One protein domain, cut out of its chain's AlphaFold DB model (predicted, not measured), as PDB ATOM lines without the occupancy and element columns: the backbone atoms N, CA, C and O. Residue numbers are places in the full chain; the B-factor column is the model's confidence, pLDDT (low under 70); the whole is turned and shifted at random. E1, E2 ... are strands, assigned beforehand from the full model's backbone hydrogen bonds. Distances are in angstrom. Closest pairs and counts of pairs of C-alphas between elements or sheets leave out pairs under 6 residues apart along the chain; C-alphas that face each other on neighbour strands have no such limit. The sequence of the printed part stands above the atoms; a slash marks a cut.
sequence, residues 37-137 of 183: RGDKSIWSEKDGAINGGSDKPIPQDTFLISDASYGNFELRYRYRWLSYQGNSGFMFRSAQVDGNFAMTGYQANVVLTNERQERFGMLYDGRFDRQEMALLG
ATOM      1  N   ARG A  37      58.754 -28.136  37.820       94.31
ATOM      2  CA  ARG A  37      58.389 -28.697  36.517       94.31
ATOM      3  C   ARG A  37      56.895 -28.510  36.293       94.31
ATOM      4  O   ARG A  37      56.103 -28.755  37.194       94.31
ATOM      5  N   GLY A  38      56.518 -28.071  35.101       94.50
ATOM      6  CA  GLY A  38      55.131 -27.812  34.729       94.50
ATOM      7  C   GLY A  38      55.021 -27.465  33.251       94.50
ATOM      8  O   GLY A  38      56.034 -27.297  32.563       94.50
ATOM      9  N   ASP A  39      53.788 -27.344  32.770       93.06
ATOM     10  CA  ASP A  39      53.517 -26.897  31.407       93.06
ATOM     11  C   ASP A  39      53.941 -25.430  31.233       93.06
ATOM     12  O   ASP A  39      53.371 -24.524  31.844       93.06
ATOM     13  N   LYS A  40      54.945 -25.188  30.383       92.12
ATOM     14  CA  LYS A  40      55.494 -23.850  30.116       92.12
ATOM     15  C   LYS A  40      54.519 -22.920  29.389       92.12
ATOM     16  O   LYS A  40      54.775 -21.722  29.332       92.12
ATOM     17  N   SER A  41      53.436 -23.448  28.815       91.81
ATOM     18  CA  SER A  41      52.361 -22.630  28.243       91.81
ATOM     19  C   SER A  41      51.424 -22.049  29.309       91.81
ATOM     20  O   SER A  41      50.738 -21.068  29.038       91.81
ATOM     21  N   ILE A  42      51.428 -22.623  30.519       93.62
ATOM     22  CA  ILE A  42      50.579 -22.220  31.650       93.62
ATOM     23  C   ILE A  42      51.386 -21.510  32.735       93.62
ATOM     24  O   ILE A  42      50.904 -20.562  33.356       93.62
ATOM     25  N   TRP A  43      52.609 -21.979  32.983       94.12
ATOM     26  CA  TRP A  43      53.454 -21.510  34.073       94.12
ATOM     27  C   TRP A  43      54.612 -20.673  33.552       94.12
ATOM     28  O   TRP A  43      55.449 -21.138  32.776       94.12
ATOM     29  N   SER A  44      54.688 -19.442  34.040       92.25
ATOM     30  CA  SER A  44      55.744 -18.492  33.713       92.25
ATOM     31  C   SER A  44      56.214 -17.746  34.958       92.25
ATOM     32  O   SER A  44      55.640 -17.861  36.041       92.25
ATOM     33  N   GLU A  45      57.302 -17.000  34.820       91.62
ATOM     34  CA  GLU A  45      57.708 -16.008  35.810       91.62
ATOM     35  C   GLU A  45      57.359 -14.622  35.271       91.62
ATOM     36  O   GLU A  45      57.548 -14.349  34.083       91.62
ATOM     37  N   LYS A  46      56.790 -13.776  36.133       89.81
ATOM     38  CA  LYS A  46      56.479 -12.384  35.819       89.81
ATOM     39  C   LYS A  46      56.523 -11.538  37.089       89.81
ATOM     40  O   LYS A  46      55.864 -11.862  38.077       89.81
ATOM     41  N   ASP A  47      57.244 -10.420  37.033       88.06
ATOM     42  CA  ASP A  47      57.371  -9.434  38.116       88.06
ATOM     43  C   ASP A  47      57.865 -10.029  39.449       88.06
ATOM     44  O   ASP A  47      57.425  -9.633  40.532       88.06
ATOM     45  N   GLY A  48      58.764 -11.012  39.394       89.69
ATOM     46  CA  GLY A  48      59.293 -11.688  40.574       89.69
ATOM     47  C   GLY A  48      58.299 -12.632  41.247       89.69
ATOM     48  O   GLY A  48      58.471 -12.967  42.423       89.69
ATOM     49  N   ALA A  49      57.264 -13.065  40.525       92.50
ATOM     50  CA  ALA A  49      56.261 -14.019  40.975       92.50
ATOM     51  C   ALA A  49      56.088 -15.155  39.960       92.50
ATOM     52  O   ALA A  49      56.195 -14.965  38.748       92.50
ATOM     53  N   ILE A  50      55.769 -16.346  40.464       94.75
ATOM     54  CA  ILE A  50      55.275 -17.434  39.620       94.75
ATOM     55  C   ILE A  50      53.867 -17.050  39.162       94.75
ATOM     56  O   ILE A  50      52.985 -16.808  39.986       94.75
ATOM     57  N   ASN A  51      53.673 -17.000  37.851       93.81
ATOM     58  CA  ASN A  51      52.391 -16.765  37.214       93.81
ATOM     59  C   ASN A  51      51.851 -18.088  36.662       93.81
ATOM     60  O   ASN A  51      52.573 -18.821  35.988       93.81
ATOM     61  N   GLY A  52      50.586 -18.384  36.956       93.19
ATOM     62  CA  GLY A  52      49.883 -19.563  36.459       93.19
ATOM     63  C   GLY A  52      48.570 -19.150  35.818       93.19
ATOM     64  O   GLY A  52      47.736 -18.532  36.478       93.19
ATOM     65  N   GLY A  53      48.390 -19.469  34.541       91.00
ATOM     66  CA  GLY A  53      47.168 -19.154  33.812       91.00
ATOM     67  C   GLY A  53      47.369 -19.143  32.304       91.00
ATOM     68  O   GLY A  53      48.485 -19.244  31.804       91.00
ATOM     69  N   SER A  54      46.264 -19.020  31.580       88.50
ATOM     70  CA  SER A  54      46.233 -18.965  30.121       88.50
ATOM     71  C   SER A  54      45.037 -18.128  29.678       88.50
ATOM     72  O   SER A  54      43.981 -18.182  30.308       88.50
ATOM     73  N   ASP A  55      45.189 -17.393  28.576       86.81
ATOM     74  CA  ASP A  55      44.082 -16.671  27.929       86.81
ATOM     75  C   ASP A  55      43.121 -17.627  27.195       86.81
ATOM     76  O   ASP A  55      42.003 -17.261  26.835       86.81
ATOM     77  N   LYS A  56      43.557 -18.870  26.963       88.56
ATOM     78  CA  LYS A  56      42.750 -19.959  26.400       88.56
ATOM     79  C   LYS A  56      42.249 -20.890  27.508       88.56
ATOM     80  O   LYS A  56      42.982 -21.089  28.483       88.56
ATOM     81  N   PRO A  57      41.074 -21.527  27.337       87.44
ATOM     82  CA  PRO A  57      40.582 -22.532  28.271       87.44
ATOM     83  C   PRO A  57      41.614 -23.631  28.521       87.44
ATOM     84  O   PRO A  57      42.199 -24.172  27.581       87.44
ATOM     85  N   ILE A  58      41.811 -23.964  29.792       88.25
ATOM     86  CA  ILE A  58      42.675 -25.063  30.211       88.25
ATOM     87  C   ILE A  58      41.785 -26.316  30.294       88.25
ATOM     88  O   ILE A  58      40.867 -26.337  31.112       88.25
ATOM     89  N   PRO A  59      41.993 -27.339  29.444       86.50
ATOM     90  CA  PRO A  59      41.062 -28.466  29.324       86.50
ATOM     91  C   PRO A  59      41.111 -29.434  30.512       86.50
ATOM     92  O   PRO A  59      40.165 -30.186  30.727       86.50
ATOM     93  N   GLN A  60      42.213 -29.439  31.263       86.75
ATOM     94  CA  GLN A  60      42.429 -30.307  32.418       86.75
ATOM     95  C   GLN A  60      43.334 -29.619  33.439       86.75
ATOM     96  O   GLN A  60      44.216 -28.847  33.062       86.75
ATOM     97  N   ASP A  61      43.156 -29.941  34.718       87.75
ATOM     98  CA  ASP A  61      44.018 -29.424  35.778       87.75
ATOM     99  C   ASP A  61      45.488 -29.786  35.521       87.75
ATOM    100  O   ASP A  61      45.827 -30.928  35.199       87.75
ATOM    101  N   THR A  62      46.367 -28.806  35.702       92.62
ATOM    102  CA  THR A  62      47.818 -28.942  35.566       92.62
ATOM    103  C   THR A  62      48.506 -28.205  36.702       92.62
ATOM    104  O   THR A  62      47.984 -27.219  37.227       92.62
ATOM    105  N   PHE A  63      49.684 -28.678  37.095       95.00
ATOM    106  CA  PHE A  63      50.360 -28.216  38.298       95.00
ATOM    107  C   PHE A  63      51.806 -27.825  38.011       95.00
ATOM    108  O   PHE A  63      52.481 -28.410  37.163       95.00
ATOM    109  N   LEU A  64      52.294 -26.843  38.767       96.31
ATOM    110  CA  LEU A  64      53.717 -26.572  38.890       96.31
ATOM    111  C   LEU A  64      54.260 -27.378  40.073       96.31
ATOM    112  O   LEU A  64      53.924 -27.120  41.228       96.31
ATOM    113  N   ILE A  65      55.083 -28.378  39.778       95.88
ATOM    114  CA  ILE A  65      55.505 -29.416  40.721       95.88
ATOM    115  C   ILE A  65      56.938 -29.142  41.167       95.88
ATOM    116  O   ILE A  65      57.822 -29.018  40.324       95.88
ATOM    117  N   SER A  66      57.190 -29.075  42.476       94.75
ATOM    118  CA  SER A  66      58.558 -28.979  43.002       94.75
ATOM    119  C   SER A  66      59.319 -30.292  42.796       94.75
ATOM    120  O   SER A  66      58.759 -31.371  42.969       94.75
ATOM    121  N   ASP A  67      60.614 -30.212  42.494       93.00
ATOM    122  CA  ASP A  67      61.487 -31.393  42.377       93.00
ATOM    123  C   ASP A  67      61.843 -32.032  43.729       93.00
ATOM    124  O   ASP A  67      62.462 -33.093  43.772       93.00
ATOM    125  N   ALA A  68      61.486 -31.383  44.837       92.94
ATOM    126  CA  ALA A  68      61.753 -31.867  46.183       92.94
ATOM    127  C   ALA A  68      60.489 -32.419  46.852       92.94
ATOM    128  O   ALA A  68      59.371 -31.968  46.601       92.94
ATOM    129  N   SER A  69      60.687 -33.375  47.758       94.19
ATOM    130  CA  SER A  69      59.642 -33.900  48.638       94.19
ATOM    131  C   SER A  69      59.806 -33.351  50.052       94.19
ATOM    132  O   SER A  69      60.920 -33.244  50.562       94.19
ATOM    133  N   TYR A  70      58.684 -33.034  50.696       94.38
ATOM    134  CA  TYR A  70      58.645 -32.438  52.030       94.38
ATOM    135  C   TYR A  70      57.749 -33.273  52.951       94.38
ATOM    136  O   TYR A  70      56.648 -33.662  52.561       94.38
ATOM    137  N   GLY A  71      58.228 -33.551  54.168       94.56
ATOM    138  CA  GLY A  71      57.500 -34.310  55.190       94.56
ATOM    139  C   GLY A  71      56.666 -33.409  56.102       94.56
ATOM    140  O   GLY A  71      55.581 -32.959  55.736       94.56
ATOM    141  N   ASN A  72      57.173 -33.154  57.309       96.25
ATOM    142  CA  ASN A  72      56.620 -32.137  58.203       96.25
ATOM    143  C   ASN A  72      57.196 -30.774  57.819       96.25
ATOM    144  O   ASN A  72      58.413 -30.632  57.705       96.25
ATOM    145  N   PHE A  73      56.332 -29.788  57.601       95.75
ATOM    146  CA  PHE A  73      56.744 -28.455  57.179       95.75
ATOM    147  C   PHE A  73      55.738 -27.395  57.628       95.75
ATOM    148  O   PHE A  73      54.564 -27.687  57.853       95.75
ATOM    149  N   GLU A  74      56.207 -26.150  57.676       95.44
ATOM    150  CA  GLU A  74      55.372 -24.954  57.663       95.44
ATOM    151  C   GLU A  74      55.606 -24.232  56.332       95.44
ATOM    152  O   GLU A  74      56.750 -23.990  55.943       95.44
ATOM    153  N   LEU A  75      54.531 -23.901  55.614       93.69
ATOM    154  CA  LEU A  75      54.605 -23.174  54.351       93.69
ATOM    155  C   LEU A  75      54.014 -21.778  54.513       93.69
ATOM    156  O   LEU A  75      52.904 -21.614  55.012       93.69
ATOM    157  N   ARG A  76      54.727 -20.783  53.987       91.62
ATOM    158  CA  ARG A  76      54.235 -19.413  53.846       91.62
ATOM    159  C   ARG A  76      54.401 -18.973  52.401       91.62
ATOM    160  O   ARG A  76      55.488 -19.081  51.839       91.62
ATOM    161  N   TYR A  77      53.333 -18.454  51.813       90.94
ATOM    162  CA  TYR A  77      53.360 -17.853  50.486       90.94
ATOM    163  C   TYR A  77      52.362 -16.699  50.414       90.94
ATOM    164  O   TYR A  77      51.485 -16.552  51.266       90.94
ATOM    165  N   ARG A  78      52.523 -15.856  49.397       89.25
ATOM    166  CA  ARG A  78      51.544 -14.836  49.020       89.25
ATOM    167  C   ARG A  78      50.995 -15.206  47.653       89.25
ATOM    168  O   ARG A  78      51.727 -15.749  46.830       89.25
ATOM    169  N   TYR A  79      49.735 -14.888  47.413       89.81
ATOM    170  CA  TYR A  79      49.089 -15.065  46.119       89.81
ATOM    171  C   TYR A  79      48.341 -13.786  45.744       89.81
ATOM    172  O   TYR A  79      48.051 -12.946  46.598       89.81
ATOM    173  N   ARG A  80      48.045 -13.637  44.453       89.06
ATOM    174  CA  ARG A  80      47.161 -12.597  43.923       89.06
ATOM    175  C   ARG A  80      46.378 -13.165  42.748       89.06
ATOM    176  O   ARG A  80      46.921 -13.961  41.988       89.06
ATOM    177  N   TRP A  81      45.137 -12.727  42.593       89.62
ATOM    178  CA  TRP A  81      44.349 -12.999  41.396       89.62
ATOM    179  C   TRP A  81      44.569 -11.882  40.379       89.62
ATOM    180  O   TRP A  81      44.542 -10.707  40.740       89.62
ATOM    181  N   LEU A  82      44.804 -12.253  39.120       88.69
ATOM    182  CA  LEU A  82      44.843 -11.311  37.993       88.69
ATOM    183  C   LEU A  82      43.510 -11.272  37.227       88.69
ATOM    184  O   LEU A  82      43.318 -10.427  36.358       88.69
ATOM    185  N   SER A  83      42.590 -12.173  37.567       85.06
ATOM    186  CA  SER A  83      41.256 -12.320  36.993       85.06
ATOM    187  C   SER A  83      40.184 -12.179  38.077       85.06
ATOM    188  O   SER A  83      40.434 -12.398  39.262       85.06
ATOM    189  N   TYR A  84      38.958 -11.865  37.658       84.88
ATOM    190  CA  TYR A  84      37.780 -11.834  38.537       84.88
ATOM    191  C   TYR A  84      37.109 -13.202  38.703       84.88
ATOM    192  O   TYR A  84      36.076 -13.305  39.348       84.88
ATOM    193  N   GLN A  85      37.678 -14.246  38.098       82.19
ATOM    194  CA  GLN A  85      37.217 -15.628  38.188       82.19
ATOM    195  C   GLN A  85      38.434 -16.539  38.296       82.19
ATOM    196  O   GLN A  85      39.426 -16.330  37.597       82.19
ATOM    197  N   GLY A  86      38.371 -17.553  39.151       83.62
ATOM    198  CA  GLY A  86      39.480 -18.481  39.297       83.62
ATOM    199  C   GLY A  86      39.262 -19.515  40.388       83.62
ATOM    200  O   GLY A  86      38.556 -19.290  41.373       83.62
ATOM    201  N   ASN A  87      39.894 -20.664  40.188       88.88
ATOM    202  CA  ASN A  87      40.064 -21.700  41.187       88.88
ATOM    203  C   ASN A  87      41.504 -22.200  41.083       88.88
ATOM    204  O   ASN A  87      42.001 -22.447  39.986       88.88
ATOM    205  N   SER A  88      42.191 -22.272  42.211       92.44
ATOM    206  CA  SER A  88      43.572 -22.719  42.309       92.44
ATOM    207  C   SER A  88      43.756 -23.444  43.638       92.44
ATOM    208  O   SER A  88      42.820 -23.631  44.416       92.44
ATOM    209  N   GLY A  89      44.975 -23.865  43.936       93.88
ATOM    210  CA  GLY A  89      45.262 -24.510  45.199       93.88
ATOM    211  C   GLY A  89      46.727 -24.844  45.354       93.88
ATOM    212  O   GLY A  89      47.472 -24.970  44.384       93.88
ATOM    213  N   PHE A  90      47.126 -25.009  46.607       95.38
ATOM    214  CA  PHE A  90      48.422 -25.566  46.943       95.38
ATOM    215  C   PHE A  90      48.248 -27.041  47.287       95.38
ATOM    216  O   PHE A  90      47.610 -27.373  48.291       95.38
ATOM    217  N   MET A  91      48.807 -27.924  46.463       94.81
ATOM    218  CA  MET A  91      48.826 -29.350  46.767       94.81
ATOM    219  C   MET A  91      49.987 -29.704  47.691       94.81
ATOM    220  O   MET A  91      51.096 -29.199  47.533       94.81
ATOM    221  N   PHE A  92      49.748 -30.612  48.632       94.94
ATOM    222  CA  PHE A  92      50.755 -31.099  49.566       94.94
ATOM    223  C   PHE A  92      50.560 -32.574  49.892       94.94
ATOM    224  O   PHE A  92      49.452 -33.102  49.817       94.94
ATOM    225  N   ARG A  93      51.665 -33.239  50.273       93.44
ATOM    226  CA  ARG A  93      51.720 -34.706  50.437       93.44
ATOM    227  C   ARG A  93      51.049 -35.398  49.242       93.44
ATOM    228  O   ARG A  93      50.192 -36.267  49.394       93.44
ATOM    229  N   SER A  94      51.402 -34.905  48.062       92.56
ATOM    230  CA  SER A  94      50.801 -35.234  46.782       92.56
ATOM    231  C   SER A  94      51.786 -36.008  45.913       92.56
ATOM    232  O   SER A  94      52.993 -36.007  46.157       92.56
ATOM    233  N   ALA A  95      51.260 -36.684  44.899       91.25
ATOM    234  CA  ALA A  95      52.033 -37.446  43.930       91.25
ATOM    235  C   ALA A  95      51.539 -37.155  42.514       91.25
ATOM    236  O   ALA A  95      50.353 -36.894  42.302       91.25
ATOM    237  N   GLN A  96      52.451 -37.216  41.547       90.69
ATOM    238  CA  GLN A  96      52.103 -37.115  40.136       90.69
ATOM    239  C   GLN A  96      51.433 -38.420  39.687       90.69
ATOM    240  O   GLN A  96      51.948 -39.503  39.964       90.69
ATOM    241  N   VAL A  97      50.276 -38.318  39.032       86.38
ATOM    242  CA  VAL A  97      49.495 -39.480  38.570       86.38
ATOM    243  C   VAL A  97      49.840 -39.844  37.133       86.38
ATOM    244  O   VAL A  97      49.963 -41.020  36.807       86.38
ATOM    245  N   ASP A  98      49.989 -38.837  36.274       75.94
ATOM    246  CA  ASP A  98      50.242 -39.000  34.846       75.94
ATOM    247  C   ASP A  98      51.295 -37.997  34.342       75.94
ATOM    248  O   ASP A  98      51.679 -37.048  35.032       75.94
ATOM    249  N   GLY A  99      51.802 -38.223  33.129       74.38
ATOM    250  CA  GLY A  99      52.864 -37.417  32.519       74.38
ATOM    251  C   GLY A  99      52.490 -35.960  32.213       74.38
ATOM    252  O   GLY A  99      53.388 -35.175  31.923       74.38
ATOM    253  N   ASN A 100      51.217 -35.566  32.333       83.38
ATOM    254  CA  ASN A 100      50.724 -34.222  32.000       83.38
ATOM    255  C   ASN A 100      50.707 -33.276  33.209       83.38
ATOM    256  O   ASN A 100      49.882 -32.367  33.291       83.38
ATOM    257  N   PHE A 101      51.622 -33.492  34.155       92.56
ATOM    258  CA  PHE A 101      51.707 -32.741  35.410       92.56
ATOM    259  C   PHE A 101      50.447 -32.829  36.275       92.56
ATOM    260  O   PHE A 101      50.258 -31.982  37.144       92.56
ATOM    261  N   ALA A 102      49.595 -33.839  36.082       90.69
ATOM    262  CA  ALA A 102      48.431 -34.017  36.929       90.69
ATOM    263  C   ALA A 102      48.810 -34.652  38.271       90.69
ATOM    264  O   ALA A 102      49.589 -35.608  38.340       90.69
ATOM    265  N   MET A 103      48.211 -34.145  39.343       91.88
ATOM    266  CA  MET A 103      48.546 -34.512  40.716       91.88
ATOM    267  C   MET A 103      47.363 -35.166  41.440       91.88
ATOM    268  O   MET A 103      46.198 -34.923  41.128       91.88
ATOM    269  N   THR A 104      47.675 -35.994  42.435       91.31
ATOM    270  CA  THR A 104      46.740 -36.529  43.434       91.31
ATOM    271  C   THR A 104      47.247 -36.224  44.839       91.31
ATOM    272  O   THR A 104      48.454 -36.090  45.034       91.31
ATOM    273  N   GLY A 105      46.355 -36.142  45.824       91.62
ATOM    274  CA  GLY A 105      46.686 -35.850  47.219       91.62
ATOM    275  C   GLY A 105      45.898 -34.670  47.774       91.62
ATOM    276  O   GLY A 105      44.896 -34.246  47.200       91.62
ATOM    277  N   TYR A 106      46.362 -34.141  48.904       93.81
ATOM    278  CA  TYR A 106      45.679 -33.051  49.590       93.81
ATOM    279  C   TYR A 106      45.923 -31.713  48.900       93.81
ATOM    280  O   TYR A 106      47.021 -31.438  48.421       93.81
ATOM    281  N   GLN A 107      44.908 -30.858  48.917       94.88
ATOM    282  CA  GLN A 107      44.950 -29.493  48.422       94.88
ATOM    283  C   GLN A 107      44.386 -28.540  49.471       94.88
ATOM    284  O   GLN A 107      43.287 -28.751  49.979       94.88
ATOM    285  N   ALA A 108      45.132 -27.472  49.749       94.69
ATOM    286  CA  ALA A 108      44.606 -26.270  50.378       94.69
ATOM    287  C   ALA A 108      44.082 -25.361  49.266       94.69
ATOM    288  O   ALA A 108      44.849 -24.856  48.439       94.69
ATOM    289  N   ASN A 109      42.767 -25.214  49.210       93.50
ATOM    290  CA  ASN A 109      42.100 -24.563  48.099       93.50
ATOM    291  C   ASN A 109      42.296 -23.039  48.124       93.50
ATOM    292  O   ASN A 109      42.229 -22.411  49.180       93.50
ATOM    293  N   VAL A 110      42.504 -22.425  46.964       91.94
ATOM    294  CA  VAL A 110      42.597 -20.970  46.815       91.94
ATOM    295  C   VAL A 110      41.511 -20.553  45.842       91.94
ATOM    296  O   VAL A 110      41.573 -20.835  44.650       91.94
ATOM    297  N   VAL A 111      40.496 -19.879  46.369       90.50
ATOM    298  CA  VAL A 111      39.408 -19.277  45.594       90.50
ATOM    299  C   VAL A 111      39.390 -17.780  45.850       90.50
ATOM    300  O   VAL A 111      40.019 -17.277  46.786       90.50
ATOM    301  N   LEU A 112      38.691 -17.056  44.990       86.19
ATOM    302  CA  LEU A 112      38.382 -15.655  45.228       86.19
ATOM    303  C   LEU A 112      37.598 -15.518  46.539       86.19
ATOM    304  O   LEU A 112      36.665 -16.262  46.777       86.19
ATOM    305  N   THR A 113      37.976 -14.600  47.426       79.75
ATOM    306  CA  THR A 113      37.340 -14.479  48.754       79.75
ATOM    307  C   THR A 113      36.107 -13.573  48.755       79.75
ATOM    308  O   THR A 113      35.426 -13.454  49.769       79.75
ATOM    309  N   ASN A 114      35.775 -12.935  47.635       79.88
ATOM    310  CA  ASN A 114      34.478 -12.283  47.444       79.88
ATOM    311  C   ASN A 114      33.371 -13.292  47.070       79.88
ATOM    312  O   ASN A 114      32.198 -12.949  47.172       79.88
ATOM    313  N   GLU A 115      33.722 -14.531  46.700       71.88
ATOM    314  CA  GLU A 115      32.784 -15.586  46.302       71.88
ATOM    315  C   GLU A 115      33.177 -16.939  46.918       71.88
ATOM    316  O   GLU A 115      34.282 -17.423  46.720       71.88
ATOM    317  N   ARG A 116      32.266 -17.621  47.623       79.75
ATOM    318  CA  ARG A 116      32.549 -18.934  48.255       79.75
ATOM    319  C   ARG A 116      33.690 -18.893  49.287       79.75
ATOM    320  O   ARG A 116      34.596 -19.728  49.273       79.75
ATOM    321  N   GLN A 117      33.642 -17.926  50.205       85.62
ATOM    322  CA  GLN A 117      34.625 -17.736  51.285       85.62
ATOM    323  C   GLN A 117      34.915 -19.000  52.096       85.62
ATOM    324  O   GLN A 117      36.044 -19.227  52.515       85.62
ATOM    325  N   GLU A 118      33.906 -19.840  52.312       88.88
ATOM    326  CA  GLU A 118      34.031 -21.116  53.012       88.88
ATOM    327  C   GLU A 118      34.962 -22.110  52.306       88.88
ATOM    328  O   GLU A 118      35.477 -23.027  52.944       88.88
ATOM    329  N   ARG A 119      35.204 -21.924  51.003       91.44
ATOM    330  CA  ARG A 119      36.085 -22.772  50.194       91.44
ATOM    331  C   ARG A 119      37.513 -22.249  50.107       91.44
ATOM    332  O   ARG A 119      38.362 -22.952  49.560       91.44
ATOM    333  N   PHE A 120      37.804 -21.049  50.607       91.38
ATOM    334  CA  PHE A 120      39.181 -20.572  50.734       91.38
ATOM    335  C   PHE A 120      39.872 -21.348  51.857       91.38
ATOM    336  O   PHE A 120      39.311 -21.481  52.931       91.38
ATOM    337  N   GLY A 121      41.051 -21.918  51.620       91.12
ATOM    338  CA  GLY A 121      41.747 -22.768  52.591       91.12
ATOM    339  C   GLY A 121      41.070 -24.115  52.876       91.12
ATOM    340  O   GLY A 121      41.529 -24.839  53.756       91.12
ATOM    341  N   MET A 122      40.006 -24.469  52.146       93.31
ATOM    342  CA  MET A 122      39.343 -25.771  52.257       93.31
ATOM    343  C   MET A 122      40.334 -26.899  51.974       93.31
ATOM    344  O   MET A 122      41.103 -26.822  51.012       93.31
ATOM    345  N   LEU A 123      40.267 -27.960  52.779       93.94
ATOM    346  CA  LEU A 123      40.978 -29.203  52.513       93.94
ATOM    347  C   LEU A 123      40.195 -30.016  51.481       93.94
ATOM    348  O   LEU A 123      39.034 -30.360  51.711       93.94
ATOM    349  N   TYR A 124      40.841 -30.323  50.362       92.50
ATOM    350  CA  TYR A 124      40.281 -31.097  49.258       92.50
ATOM    351  C   TYR A 124      41.219 -32.236  48.857       92.50
ATOM    352  O   TYR A 124      42.436 -32.111  48.966       92.50
ATOM    353  N   ASP A 125      40.657 -33.336  48.370       89.56
ATOM    354  CA  ASP A 125      41.382 -34.474  47.813       89.56
ATOM    355  C   ASP A 125      40.626 -35.045  46.603       89.56
ATOM    356  O   ASP A 125      39.750 -35.908  46.717       89.56
ATOM    357  N   GLY A 126      40.946 -34.514  45.423       71.31
ATOM    358  CA  GLY A 126      40.140 -34.703  44.216       71.31
ATOM    359  C   GLY A 126      40.265 -36.048  43.518       71.31
ATOM    360  O   GLY A 126      39.357 -36.421  42.781       71.31
ATOM    361  N   ARG A 127      41.355 -36.792  43.735       72.19
ATOM    362  CA  ARG A 127      41.626 -38.040  42.993       72.19
ATOM    363  C   ARG A 127      41.553 -39.309  43.847       72.19
ATOM    364  O   ARG A 127      41.391 -40.384  43.275       72.19
ATOM    365  N   PHE A 128      41.554 -39.224  45.183       66.56
ATOM    366  CA  PHE A 128      41.333 -40.389  46.060       66.56
ATOM    367  C   PHE A 128      39.881 -40.558  46.523       66.56
ATOM    368  O   PHE A 128      39.622 -41.093  47.603       66.56
ATOM    369  N   ASP A 129      38.921 -40.112  45.709       71.75
ATOM    370  CA  ASP A 129      37.476 -40.220  45.958       71.75
ATOM    371  C   ASP A 129      36.992 -39.402  47.171       71.75
ATOM    372  O   ASP A 129      35.796 -39.236  47.299       71.75
ATOM    373  N   ARG A 130      37.878 -38.842  48.020       80.06
ATOM    374  CA  ARG A 130      37.544 -38.086  49.247       80.06
ATOM    375  C   ARG A 130      36.874 -36.730  48.987       80.06
ATOM    376  O   ARG A 130      36.002 -36.350  49.764       80.06
ATOM    377  N   GLN A 131      37.217 -36.071  47.881       85.50
ATOM    378  CA  GLN A 131      36.691 -34.774  47.441       85.50
ATOM    379  C   GLN A 131      36.862 -33.676  48.505       85.50
ATOM    380  O   GLN A 131      37.949 -33.529  49.056       85.50
ATOM    381  N   GLU A 132      35.842 -32.850  48.751       90.25
ATOM    382  CA  GLU A 132      35.834 -31.892  49.864       90.25
ATOM    383  C   GLU A 132      36.108 -32.643  51.182       90.25
ATOM    384  O   GLU A 132      35.773 -33.810  51.302       90.25
ATOM    385  N   MET A 133      36.821 -32.066  52.144       91.44
ATOM    386  CA  MET A 133      37.091 -32.753  53.417       91.44
ATOM    387  C   MET A 133      36.769 -31.872  54.617       91.44
ATOM    388  O   MET A 133      36.138 -32.314  55.572       91.44
ATOM    389  N   ALA A 134      37.204 -30.618  54.579       93.38
ATOM    390  CA  ALA A 134      36.889 -29.641  55.610       93.38
ATOM    391  C   ALA A 134      36.844 -28.252  54.981       93.38
ATOM    392  O   ALA A 134      37.800 -27.851  54.310       93.38
ATOM    393  N   LEU A 135      35.749 -27.525  55.200       94.00
ATOM    394  CA  LEU A 135      35.656 -26.118  54.818       94.00
ATOM    395  C   LEU A 135      36.510 -25.250  55.750       94.00
ATOM    396  O   LEU A 135      36.996 -25.700  56.792       94.00
ATOM    397  N   LEU A 136      36.685 -23.985  55.375       92.62
ATOM    398  CA  LEU A 136      37.499 -23.031  56.116       92.62
ATOM    399  C   LEU A 136      37.130 -22.979  57.601       92.62
ATOM    400  O   LEU A 136      35.992 -22.676  57.964       92.62
ATOM    401  N   GLY A 137      38.120 -23.241  58.453       91.88
ATOM    402  CA  GLY A 137      37.975 -23.177  59.905       91.88
ATOM    403  C   GLY A 137      37.248 -24.370  60.529       91.88
ATOM    404  O   GLY A 137      37.093 -24.385  61.748       91.88
TER     405      GLY A 137
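Overview. This is residues 37 to 137 of the 183 residues of a protein of Sphingomonadaceae bacterium (UniProt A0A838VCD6). With little regular structure, this is a strongly twisted sheet of four strands, E3 to E6, with a small hairpin, E1 and E2, to one side and a long loop, residues 53 to 86, joining the two. The printed part has 101 residues, no named helix and six strands, E1 to E6 along the chain, holding 34 residues: all strand. The sheet's order is E3, E4, E5, E6, antiparallel. The whole is compact, with a radius of gyration of the C-alphas of 13.8 A and spans of 33 by 32 by 28 A.

Arrangement. E1, residues 43 to 46, and E2, residues 49 to 52, form an antiparallel hairpin at 145 degrees; N 44 and O 51, 2.9 A, are within hydrogen-bond range. E3, residues 87 to 96, E4, residues 103 to 111, E5, residues 123 to 125, and E6, residues 131 to 134, form a meander, each strand the antiparallel neighbour of the one before. Within hydrogen-bond range are N 90 and O 108, 2.9 A, N 107 and O 124, 2.8 A, and N 125 and O 131, 2.8 A. E3 bends by 104 degrees at residue 93, E4 by 90 degrees at residue 106. E2 and E3 are apart.

Along the chain. E1 begins at C-alpha 43 (53.454, -21.510, 34.073). E3 is 19.6 A long, E4 18.4 A. E6 ends at C-alpha 134 (36.889, -29.641, 55.610).

Size, cuts and confidence. The C-alphas farthest apart, of Asp 47 and Asp 129, are 37.5 A apart. The printed part has no cut. Links E2 to E3 and E4 to E5 are long. Residue 128 has pLDDT under 70.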